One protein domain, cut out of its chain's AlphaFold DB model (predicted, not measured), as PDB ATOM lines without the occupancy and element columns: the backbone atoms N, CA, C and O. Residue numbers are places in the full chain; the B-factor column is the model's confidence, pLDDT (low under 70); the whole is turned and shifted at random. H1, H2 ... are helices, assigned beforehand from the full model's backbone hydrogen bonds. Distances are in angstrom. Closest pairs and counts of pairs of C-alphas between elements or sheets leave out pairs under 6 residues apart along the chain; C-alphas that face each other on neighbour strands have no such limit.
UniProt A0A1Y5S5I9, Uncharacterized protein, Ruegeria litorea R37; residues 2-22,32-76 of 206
ATOM      1  N   ALA A   2       2.476 -26.058   6.030       55.25
ATOM      2  CA  ALA A   2       3.702 -25.315   5.757       55.25
ATOM      3  C   ALA A   2       3.355 -24.199   4.761       55.25
ATOM      4  O   ALA A   2       2.509 -24.423   3.892       55.25
ATOM      5  N   LEU A   3       3.923 -23.007   4.942       66.81
ATOM      6  CA  LEU A   3       3.856 -21.965   3.922       66.81
ATOM      7  C   LEU A   3       4.613 -22.487   2.694       66.81
ATOM      8  O   LEU A   3       5.634 -23.157   2.849       66.81
ATOM      9  N   GLU A   4       4.074 -22.275   1.497       78.31
ATOM     10  CA  GLU A   4       4.832 -22.585   0.285       78.31
ATOM     11  C   GLU A   4       6.032 -21.628   0.195       78.31
ATOM     12  O   GLU A   4       5.871 -20.447   0.526       78.31
ATOM     13  N   PRO A   5       7.221 -22.106  -0.222       85.94
ATOM     14  CA  PRO A   5       8.369 -21.237  -0.451       85.94
ATOM     15  C   PRO A   5       8.016 -20.151  -1.463       85.94
ATOM     16  O   PRO A   5       7.307 -20.421  -2.438       85.94
ATOM     17  N   ILE A   6       8.531 -18.939  -1.259       94.81
ATOM     18  CA  ILE A   6       8.269 -17.845  -2.197       94.81
ATOM     19  C   ILE A   6       8.922 -18.118  -3.558       94.81
ATOM     20  O   ILE A   6       9.947 -18.799  -3.642       94.81
ATOM     21  N   SER A   7       8.353 -17.571  -4.629       95.25
ATOM     22  CA  SER A   7       8.940 -17.648  -5.968       95.25
ATOM     23  C   SER A   7      10.132 -16.693  -6.129       95.25
ATOM     24  O   SER A   7      10.383 -15.814  -5.296       95.25
ATOM     25  N   TRP A   8      10.877 -16.839  -7.229       95.00
ATOM     26  CA  TRP A   8      11.972 -15.917  -7.534       95.00
ATOM     27  C   TRP A   8      11.439 -14.519  -7.881       95.00
ATOM     28  O   TRP A   8      12.073 -13.535  -7.505       95.00
ATOM     29  N   GLU A   9      10.260 -14.410  -8.511       95.12
ATOM     30  CA  GLU A   9       9.593 -13.130  -8.772       95.12
ATOM     31  C   GLU A   9       9.270 -12.413  -7.460       95.12
ATOM     32  O   GLU A   9       9.549 -11.226  -7.338       95.12
ATOM     33  N   GLN A  10       8.747 -13.133  -6.463       96.81
ATOM     34  CA  GLN A  10       8.458 -12.580  -5.134       96.81
ATOM     35  C   GLN A  10       9.721 -12.107  -4.418       96.81
ATOM     36  O   GLN A  10       9.728 -11.026  -3.827       96.81
ATOM     37  N   LEU A  11      10.809 -12.875  -4.506       97.31
ATOM     38  CA  LEU A  11      12.084 -12.477  -3.918       97.31
ATOM     39  C   LEU A  11      12.655 -11.218  -4.585       97.31
ATOM     40  O   LEU A  11      13.060 -10.289  -3.886       97.31
ATOM     41  N   LEU A  12      12.691 -11.176  -5.921       97.06
ATOM     42  CA  LEU A  12      13.228 -10.030  -6.658       97.06
ATOM     43  C   LEU A  12      12.333  -8.801  -6.549       97.06
ATOM     44  O   LEU A  12      12.853  -7.695  -6.443       97.06
ATOM     45  N   ALA A  13      11.015  -8.977  -6.499       97.62
ATOM     46  CA  ALA A  13      10.082  -7.889  -6.256       97.62
ATOM     47  C   ALA A  13      10.327  -7.256  -4.884       97.62
ATOM     48  O   ALA A  13      10.481  -6.038  -4.791       97.62
ATOM     49  N   LYS A  14      10.468  -8.071  -3.825       97.75
ATOM     50  CA  LYS A  14      10.814  -7.543  -2.501       97.75
ATOM     51  C   LYS A  14      12.167  -6.845  -2.522       97.75
ATOM     52  O   LYS A  14      12.272  -5.752  -1.981       97.75
ATOM     53  N   TYR A  15      13.175  -7.449  -3.157       97.31
ATOM     54  CA  TYR A  15      14.506  -6.854  -3.266       97.31
ATOM     55  C   TYR A  15      14.450  -5.478  -3.934       97.31
ATOM     56  O   TYR A  15      14.976  -4.515  -3.388       97.31
ATOM     57  N   TRP A  16      13.773  -5.383  -5.074       97.62
ATOM     58  CA  TRP A  16      13.627  -4.160  -5.852       97.62
ATOM     59  C   TRP A  16      12.904  -3.045  -5.085       97.62
ATOM     60  O   TRP A  16      13.324  -1.888  -5.111       97.62
ATOM     61  N   LEU A  17      11.838  -3.377  -4.354       97.69
ATOM     62  CA  LEU A  17      11.060  -2.384  -3.607       97.69
ATOM     63  C   LEU A  17      11.812  -1.783  -2.418       97.69
ATOM     64  O   LEU A  17      11.573  -0.628  -2.082       97.69
ATOM     65  N   VAL A  18      12.703  -2.552  -1.786       96.69
ATOM     66  CA  VAL A  18      13.431  -2.121  -0.577       96.69
ATOM     67  C   VAL A  18      14.904  -1.817  -0.844       96.69
ATOM     68  O   VAL A  18      15.655  -1.565   0.092       96.69
ATOM     69  N   ASN A  19      15.348  -1.857  -2.103       94.50
ATOM     70  CA  ASN A  19      16.765  -1.754  -2.453       94.50
ATOM     71  C   ASN A  19      17.421  -0.473  -1.913       94.50
ATOM     72  O   ASN A  19      18.552  -0.532  -1.430       94.50
ATOM     73  N   ASP A  20      16.692   0.644  -1.929       90.75
ATOM     74  CA  ASP A  20      17.157   1.947  -1.438       90.75
ATOM     75  C   ASP A  20      17.293   2.007   0.096       90.75
ATOM     76  O   ASP A  20      18.017   2.846   0.635       90.75
ATOM     77  N   GLU A  21      16.626   1.099   0.813       91.56
ATOM     78  CA  GLU A  21      16.682   0.982   2.274       91.56
ATOM     79  C   GLU A  21      17.814   0.055   2.741       91.56
ATOM     80  O   GLU A  21      18.209   0.074   3.913       91.56
ATOM     81  N   LEU A  22      18.346  -0.775   1.839       88.50
ATOM     82  CA  LEU A  22      19.385  -1.736   2.170       88.50
ATOM     83  C   LEU A  22      20.755  -1.050   2.263       88.50
ATOM     84  O   LEU A  22      21.116  -0.235   1.412       88.50
ATOM     85  N   ARG A  32      23.770 -11.456  -1.094       94.38
ATOM     86  CA  ARG A  32      22.855 -10.321  -0.922       94.38
ATOM     87  C   ARG A  32      21.398 -10.776  -0.863       94.38
ATOM     88  O   ARG A  32      20.699 -10.414   0.074       94.38
ATOM     89  N   LEU A  33      20.973 -11.639  -1.787       95.94
ATOM     90  CA  LEU A  33      19.622 -12.214  -1.802       95.94
ATOM     91  C   LEU A  33      19.334 -13.062  -0.559       95.94
ATOM     92  O   LEU A  33      18.255 -12.972   0.017       95.94
ATOM     93  N   LYS A  34      20.312 -13.854  -0.105       95.31
ATOM     94  CA  LYS A  34      20.176 -14.609   1.144       95.31
ATOM     95  C   LYS A  34      20.045 -13.681   2.355       95.31
ATOM     96  O   LYS A  34      19.183 -13.904   3.197       95.31
ATOM     97  N   HIS A  35      20.871 -12.638   2.428       94.56
ATOM     98  CA  HIS A  35      20.805 -11.657   3.508       94.56
ATOM     99  C   HIS A  35      19.465 -10.909   3.528       94.56
ATOM    100  O   HIS A  35      18.880 -10.727   4.593       94.56
ATOM    101  N   LEU A  36      18.948 -10.531   2.357       96.19
ATOM    102  CA  LEU A  36      17.605  -9.975   2.210       96.19
ATOM    103  C   LEU A  36      16.547 -10.943   2.758       96.19
ATOM    104  O   LEU A  36      15.737 -10.549   3.593       96.19
ATOM    105  N   ALA A  37      16.576 -12.207   2.326       96.00
ATOM    106  CA  ALA A  37      15.620 -13.216   2.774       96.00
ATOM    107  C   ALA A  37      15.628 -13.378   4.302       96.00
ATOM    108  O   ALA A  37      14.571 -13.378   4.926       96.00
ATOM    109  N   GLU A  38      16.812 -13.433   4.914       95.00
ATOM    110  CA  GLU A  38      16.972 -13.486   6.372       95.00
ATOM    111  C   GLU A  38      16.446 -12.216   7.063       95.00
ATOM    112  O   GLU A  38      15.789 -12.311   8.098       95.00
ATOM    113  N   THR A  39      16.694 -11.040   6.481       94.88
ATOM    114  CA  THR A  39      16.284  -9.736   7.034       94.88
ATOM    115  C   THR A  39      14.766  -9.582   7.072       94.88
ATOM    116  O   THR A  39      14.224  -9.095   8.062       94.88
ATOM    117  N   TYR A  40      14.074 -10.038   6.026       94.69
ATOM    118  CA  TYR A  40      12.616  -9.937   5.904       94.69
ATOM    119  C   TYR A  40      11.881 -11.232   6.290       94.69
ATOM    120  O   TYR A  40      10.668 -11.322   6.118       94.69
ATOM    121  N   GLY A  41      12.591 -12.234   6.823       94.62
ATOM    122  CA  GLY A  41      11.997 -13.497   7.273       94.62
ATOM    123  C   GLY A  41      11.321 -14.303   6.159       94.62
ATOM    124  O   GLY A  41      10.318 -14.970   6.410       94.62
ATOM    125  N   LEU A  42      11.843 -14.223   4.935       94.69
ATOM    126  CA  LEU A  42      11.304 -14.911   3.763       94.69
ATOM    127  C   LEU A  42      11.747 -16.381   3.751       94.69
ATOM    128  O   LEU A  42      12.932 -16.680   3.907       94.69
ATOM    129  N   ASP A  43      10.805 -17.294   3.514       94.81
ATOM    130  CA  ASP A  43      11.106 -18.716   3.316       94.81
ATOM    131  C   ASP A  43      11.524 -18.963   1.861       94.81
ATOM    132  O   ASP A  43      10.692 -19.050   0.954       94.81
ATOM    133  N   VAL A  44      12.839 -19.003   1.635       95.06
ATOM    134  CA  VAL A  44      13.444 -19.087   0.303       95.06
ATOM    135  C   VAL A  44      14.264 -20.364   0.178       95.06
ATOM    136  O   VAL A  44      15.218 -20.587   0.930       95.06
ATOM    137  N   SER A  45      13.936 -21.194  -0.813       94.94
ATOM    138  CA  SER A  45      14.720 -22.393  -1.112       94.94
ATOM    139  C   SER A  45      16.049 -22.051  -1.803       94.94
ATOM    140  O   SER A  45      16.249 -20.960  -2.342       94.94
ATOM    141  N   SER A  46      16.978 -23.011  -1.829       93.69
ATOM    142  CA  SER A  46      18.257 -22.817  -2.532       93.69
ATOM    143  C   SER A  46      18.053 -22.665  -4.042       93.69
ATOM    144  O   SER A  46      18.770 -21.904  -4.685       93.69
ATOM    145  N   GLU A  47      17.061 -23.353  -4.606       95.00
ATOM    146  CA  GLU A  47      16.691 -23.267  -6.018       95.00
ATOM    147  C   GLU A  47      16.173 -21.870  -6.374       95.00
ATOM    148  O   GLU A  47      16.596 -21.309  -7.381       95.00
ATOM    149  N   VAL A  48      15.326 -21.283  -5.522       95.31
ATOM    150  CA  VAL A  48      14.797 -19.924  -5.716       95.31
ATOM    151  C   VAL A  48      15.914 -18.883  -5.639       95.31
ATOM    152  O   VAL A  48      15.977 -18.001  -6.492       95.31
ATOM    153  N   LEU A  49      16.836 -19.009  -4.676       94.88
ATOM    154  CA  LEU A  49      18.008 -18.127  -4.584       94.88
ATOM    155  C   LEU A  49      18.874 -18.195  -5.847       94.88
ATOM    156  O   LEU A  49      19.282 -17.159  -6.370       94.88
ATOM    157  N   LEU A  50      19.149 -19.408  -6.338       93.81
ATOM    158  CA  LEU A  50      19.963 -19.614  -7.536       93.81
ATOM    159  C   LEU A  50      19.287 -19.067  -8.792       93.81
ATOM    160  O   LEU A  50      19.971 -18.503  -9.644       93.81
ATOM    161  N   GLU A  51      17.970 -19.232  -8.912       94.31
ATOM    162  CA  GLU A  51      17.214 -18.680 -10.033       94.31
ATOM    163  C   GLU A  51      17.205 -17.152  -9.986       94.31
ATOM    164  O   GLU A  51      17.613 -16.517 -10.953       94.31
ATOM    165  N   ALA A  52      16.861 -16.553  -8.845       95.00
ATOM    166  CA  ALA A  52      16.862 -15.103  -8.673       95.00
ATOM    167  C   ALA A  52      18.242 -14.481  -8.958       95.00
ATOM    168  O   ALA A  52      18.342 -13.463  -9.641       95.00
ATOM    169  N   ALA A  53      19.325 -15.115  -8.500       94.44
ATOM    170  CA  ALA A  53      20.673 -14.651  -8.815       94.44
ATOM    171  C   ALA A  53      21.007 -14.776 -10.305       94.44
ATOM    172  O   ALA A  53      21.687 -13.903 -10.837       94.44
ATOM    173  N   ARG A  54      20.537 -15.831 -10.985       92.56
ATOM    174  CA  ARG A  54      20.715 -15.980 -12.435       92.56
ATOM    175  C   ARG A  54      20.001 -14.869 -13.199       92.56
ATOM    176  O   ARG A  54      20.582 -14.347 -14.139       92.56
ATOM    177  N   GLN A  55      18.786 -14.511 -12.786       91.81
ATOM    178  CA  GLN A  55      18.028 -13.420 -13.405       91.81
ATOM    179  C   GLN A  55      18.770 -12.080 -13.281       91.81
ATOM    180  O   GLN A  55      18.880 -11.354 -14.263       91.81
ATOM    181  N   LEU A  56      19.341 -11.782 -12.106       91.50
ATOM    182  CA  LEU A  56      20.078 -10.536 -11.854       91.50
ATOM    183  C   LEU A  56      21.456 -10.460 -12.535       91.50
ATOM    184  O   LEU A  56      21.953  -9.369 -12.812       91.50
ATOM    185  N   LEU A  57      22.108 -11.602 -12.757       88.62
ATOM    186  CA  LEU A  57      23.450 -11.685 -13.342       88.62
ATOM    187  C   LEU A  57      23.388 -11.744 -14.877       88.62
ATOM    188  O   LEU A  57      23.901 -12.684 -15.487       88.62
ATOM    189  N   SER A  58      22.759 -10.743 -15.500       78.44
ATOM    190  CA  SER A  58      22.910 -10.494 -16.938       78.44
ATOM    191  C   SER A  58      24.159  -9.648 -17.208       78.44
ATOM    192  O   SER A  58      24.620  -8.906 -16.334       78.44
ATOM    193  N   ASP A  59      24.675  -9.712 -18.440       73.44
ATOM    194  CA  ASP A  59      25.811  -8.891 -18.897       73.44
ATOM    195  C   ASP A  59      25.549  -7.375 -18.775       73.44
ATOM    196  O   ASP A  59      26.485  -6.579 -18.851       73.44
ATOM    197  N   LEU A  60      24.284  -6.968 -18.612       74.69
ATOM    198  CA  LEU A  60      23.862  -5.570 -18.554       74.69
ATOM    199  C   LEU A  60      23.704  -5.037 -17.126       74.69
ATOM    200  O   LEU A  60      23.870  -3.835 -16.930       74.69
ATOM    201  N   ASN A  61      23.422  -5.901 -16.143       80.31
ATOM    202  CA  ASN A  61      23.062  -5.453 -14.792       80.31
ATOM    203  C   ASN A  61      24.080  -5.828 -13.712       80.31
ATOM    204  O   ASN A  61      24.120  -5.156 -12.691       80.31
ATOM    205  N   ASP A  62      24.898  -6.875 -13.894       85.25
ATOM    206  CA  ASP A  62      25.928  -7.301 -12.918       85.25
ATOM    207  C   ASP A  62      25.423  -7.365 -11.452       85.25
ATOM    208  O   ASP A  62      26.117  -7.016 -10.497       85.25
ATOM    209  N   GLY A  63      24.169  -7.794 -11.250       87.00
ATOM    210  CA  GLY A  63      23.546  -7.857  -9.922       87.00
ATOM    211  C   GLY A  63      22.795  -6.600  -9.460       87.00
ATOM    212  O   GLY A  63      22.222  -6.630  -8.365       87.00
ATOM    213  N   ASP A  64      22.768  -5.527 -10.254       90.38
ATOM    214  CA  ASP A  64      21.934  -4.347 -10.018       90.38
ATOM    215  C   ASP A  64      20.453  -4.666 -10.250       90.38
ATOM    216  O   ASP A  64      20.030  -5.006 -11.354       90.38
ATOM    217  N   VAL A  65      19.652  -4.558  -9.191       94.06
ATOM    218  CA  VAL A  65      18.220  -4.872  -9.246       94.06
ATOM    219  C   VAL A  65      17.403  -3.773  -9.918       94.06
ATOM    220  O   VAL A  65      16.373  -4.084 -10.508       94.06
ATOM    221  N   GLU A  66      17.854  -2.515  -9.880       93.44
ATOM    222  CA  GLU A  66      17.154  -1.419 -10.566       93.44
ATOM    223  C   GLU A  66      17.353  -1.518 -12.077       93.44
ATOM    224  O   GLU A  66      16.375  -1.534 -12.827       93.44
ATOM    225  N   GLY A  67      18.607  -1.672 -12.520       92.19
ATOM    226  CA  GLY A  67      18.928  -1.965 -13.915       92.19
ATOM    227  C   GLY A  67      18.204  -3.215 -14.413       92.19
ATOM    228  O   GLY A  67      17.559  -3.175 -15.463       92.19
ATOM    229  N   TRP A  68      18.210  -4.289 -13.614       94.25
ATOM    230  CA  TRP A  68      17.499  -5.517 -13.962       94.25
ATOM    231  C   TRP A  68      15.995  -5.315 -14.103       94.25
ATOM    232  O   TRP A  68      15.428  -5.788 -15.083       94.25
ATOM    233  N   ALA A  69      15.337  -4.615 -13.176       94.31
ATOM    234  CA  ALA A  69      13.895  -4.393 -13.254       94.31
ATOM    235  C   ALA A  69      13.518  -3.589 -14.510       94.31
ATOM    236  O   ALA A  69      12.545  -3.934 -15.183       94.31
ATOM    237  N   ALA A  70      14.321  -2.578 -14.864       90.62
ATOM    238  CA  ALA A  70      14.135  -1.794 -16.083       90.62
ATOM    239  C   ALA A  70      14.347  -2.632 -17.358       90.62
ATOM    240  O   ALA A  70      13.541  -2.567 -18.287       90.62
ATOM    241  N   GLU A  71      15.395  -3.463 -17.415       90.19
ATOM    242  CA  GLU A  71      15.606  -4.383 -18.541       90.19
ATOM    243  C   GLU A  71      14.461  -5.404 -18.636       90.19
ATOM    244  O   GLU A  71      13.907  -5.641 -19.712       90.19
ATOM    245  N   PHE A  72      14.082  -5.997 -17.505       91.44
ATOM    246  CA  PHE A  72      13.065  -7.035 -17.424       91.44
ATOM    247  C   PHE A  72      11.682  -6.524 -17.837       91.44
ATOM    248  O   PHE A  72      10.978  -7.236 -18.553       91.44
ATOM    249  N   GLY A  73      11.310  -5.294 -17.465       88.50
ATOM    250  CA  GLY A  73      10.052  -4.662 -17.880       88.50
ATOM    251  C   GLY A  73       9.904  -4.539 -19.401       88.50
ATOM    252  O   GLY A  73       8.799  -4.662 -19.931       88.50
ATOM    253  N   VAL A  74      11.018  -4.388 -20.122       83.94
ATOM    254  CA  VAL A  74      11.031  -4.248 -21.587       83.94
ATOM    255  C   VAL A  74      11.209  -5.599 -22.290       83.94
ATOM    256  O   VAL A  74      10.514  -5.904 -23.266       83.94
ATOM    257  N   CYS A  75      12.140  -6.418 -21.802       86.69
ATOM    258  CA  CYS A  75      12.604  -7.628 -22.483       86.69
ATOM    259  C   CYS A  75      11.929  -8.917 -22.007       86.69
ATOM    260  O   CYS A  75      11.951  -9.935 -22.710       86.69
ATOM    261  N   GLY A  76      11.331  -8.889 -20.818       90.19
ATOM    262  CA  GLY A  76      10.695 -10.041 -20.204       90.19
ATOM    263  C   GLY A  76       9.519 -10.565 -21.021       90.19
ATOM    264  O   GLY A  76       8.832  -9.839 -21.741       90.19
TER     265      GLY A  76
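This is residues 2 to 22 and 32 to 76 of the 206 residues of an uncharacterized protein of Ruegeria litorea R37 (UniProt A0A1Y5S5I9). Four helices cross in a small cluster: H1 and H3 meet in the middle, H2 and H4 pack on either side, and a tail precedes H1. The printed part has 66 residues with four named helices, H1 to H4 in order, and no named strand: all helix. It is compact, radius of gyration of the C-alphas 11.5 A, spanning 36 by 24 by 16 A.

H1, residues 8 to 21, touches H3, residues 46 to 56, with residues 8 to 12 alone, at a steep tilt of 62 degrees; closest C-alphas: Trp 8 and Ala 52, 5.1 A. H2, residues 32 to 39, touches H1; closest C-alphas: Tyr 15 and Leu 36, 7.0 A. H4, residues 65 to 75, is apart from H2. Every O i to N i+4 pair is within hydrogen-bond range in H2 and H3, 8 of 10 in H1, 6 of 7 in H4.

H1 begins at C-alpha 8 (11.972, -15.917, -7.534) and is 20.1 A long; H3 is 15.5 A. H4, 14.6 A, ends at C-alpha 75 (12.604, -7.628, -22.483).

Residues 23 to 31 are not printed, a 9.8 A gap between C-alphas 22 and 32. Residues 2 to 3 are under pLDDT 70.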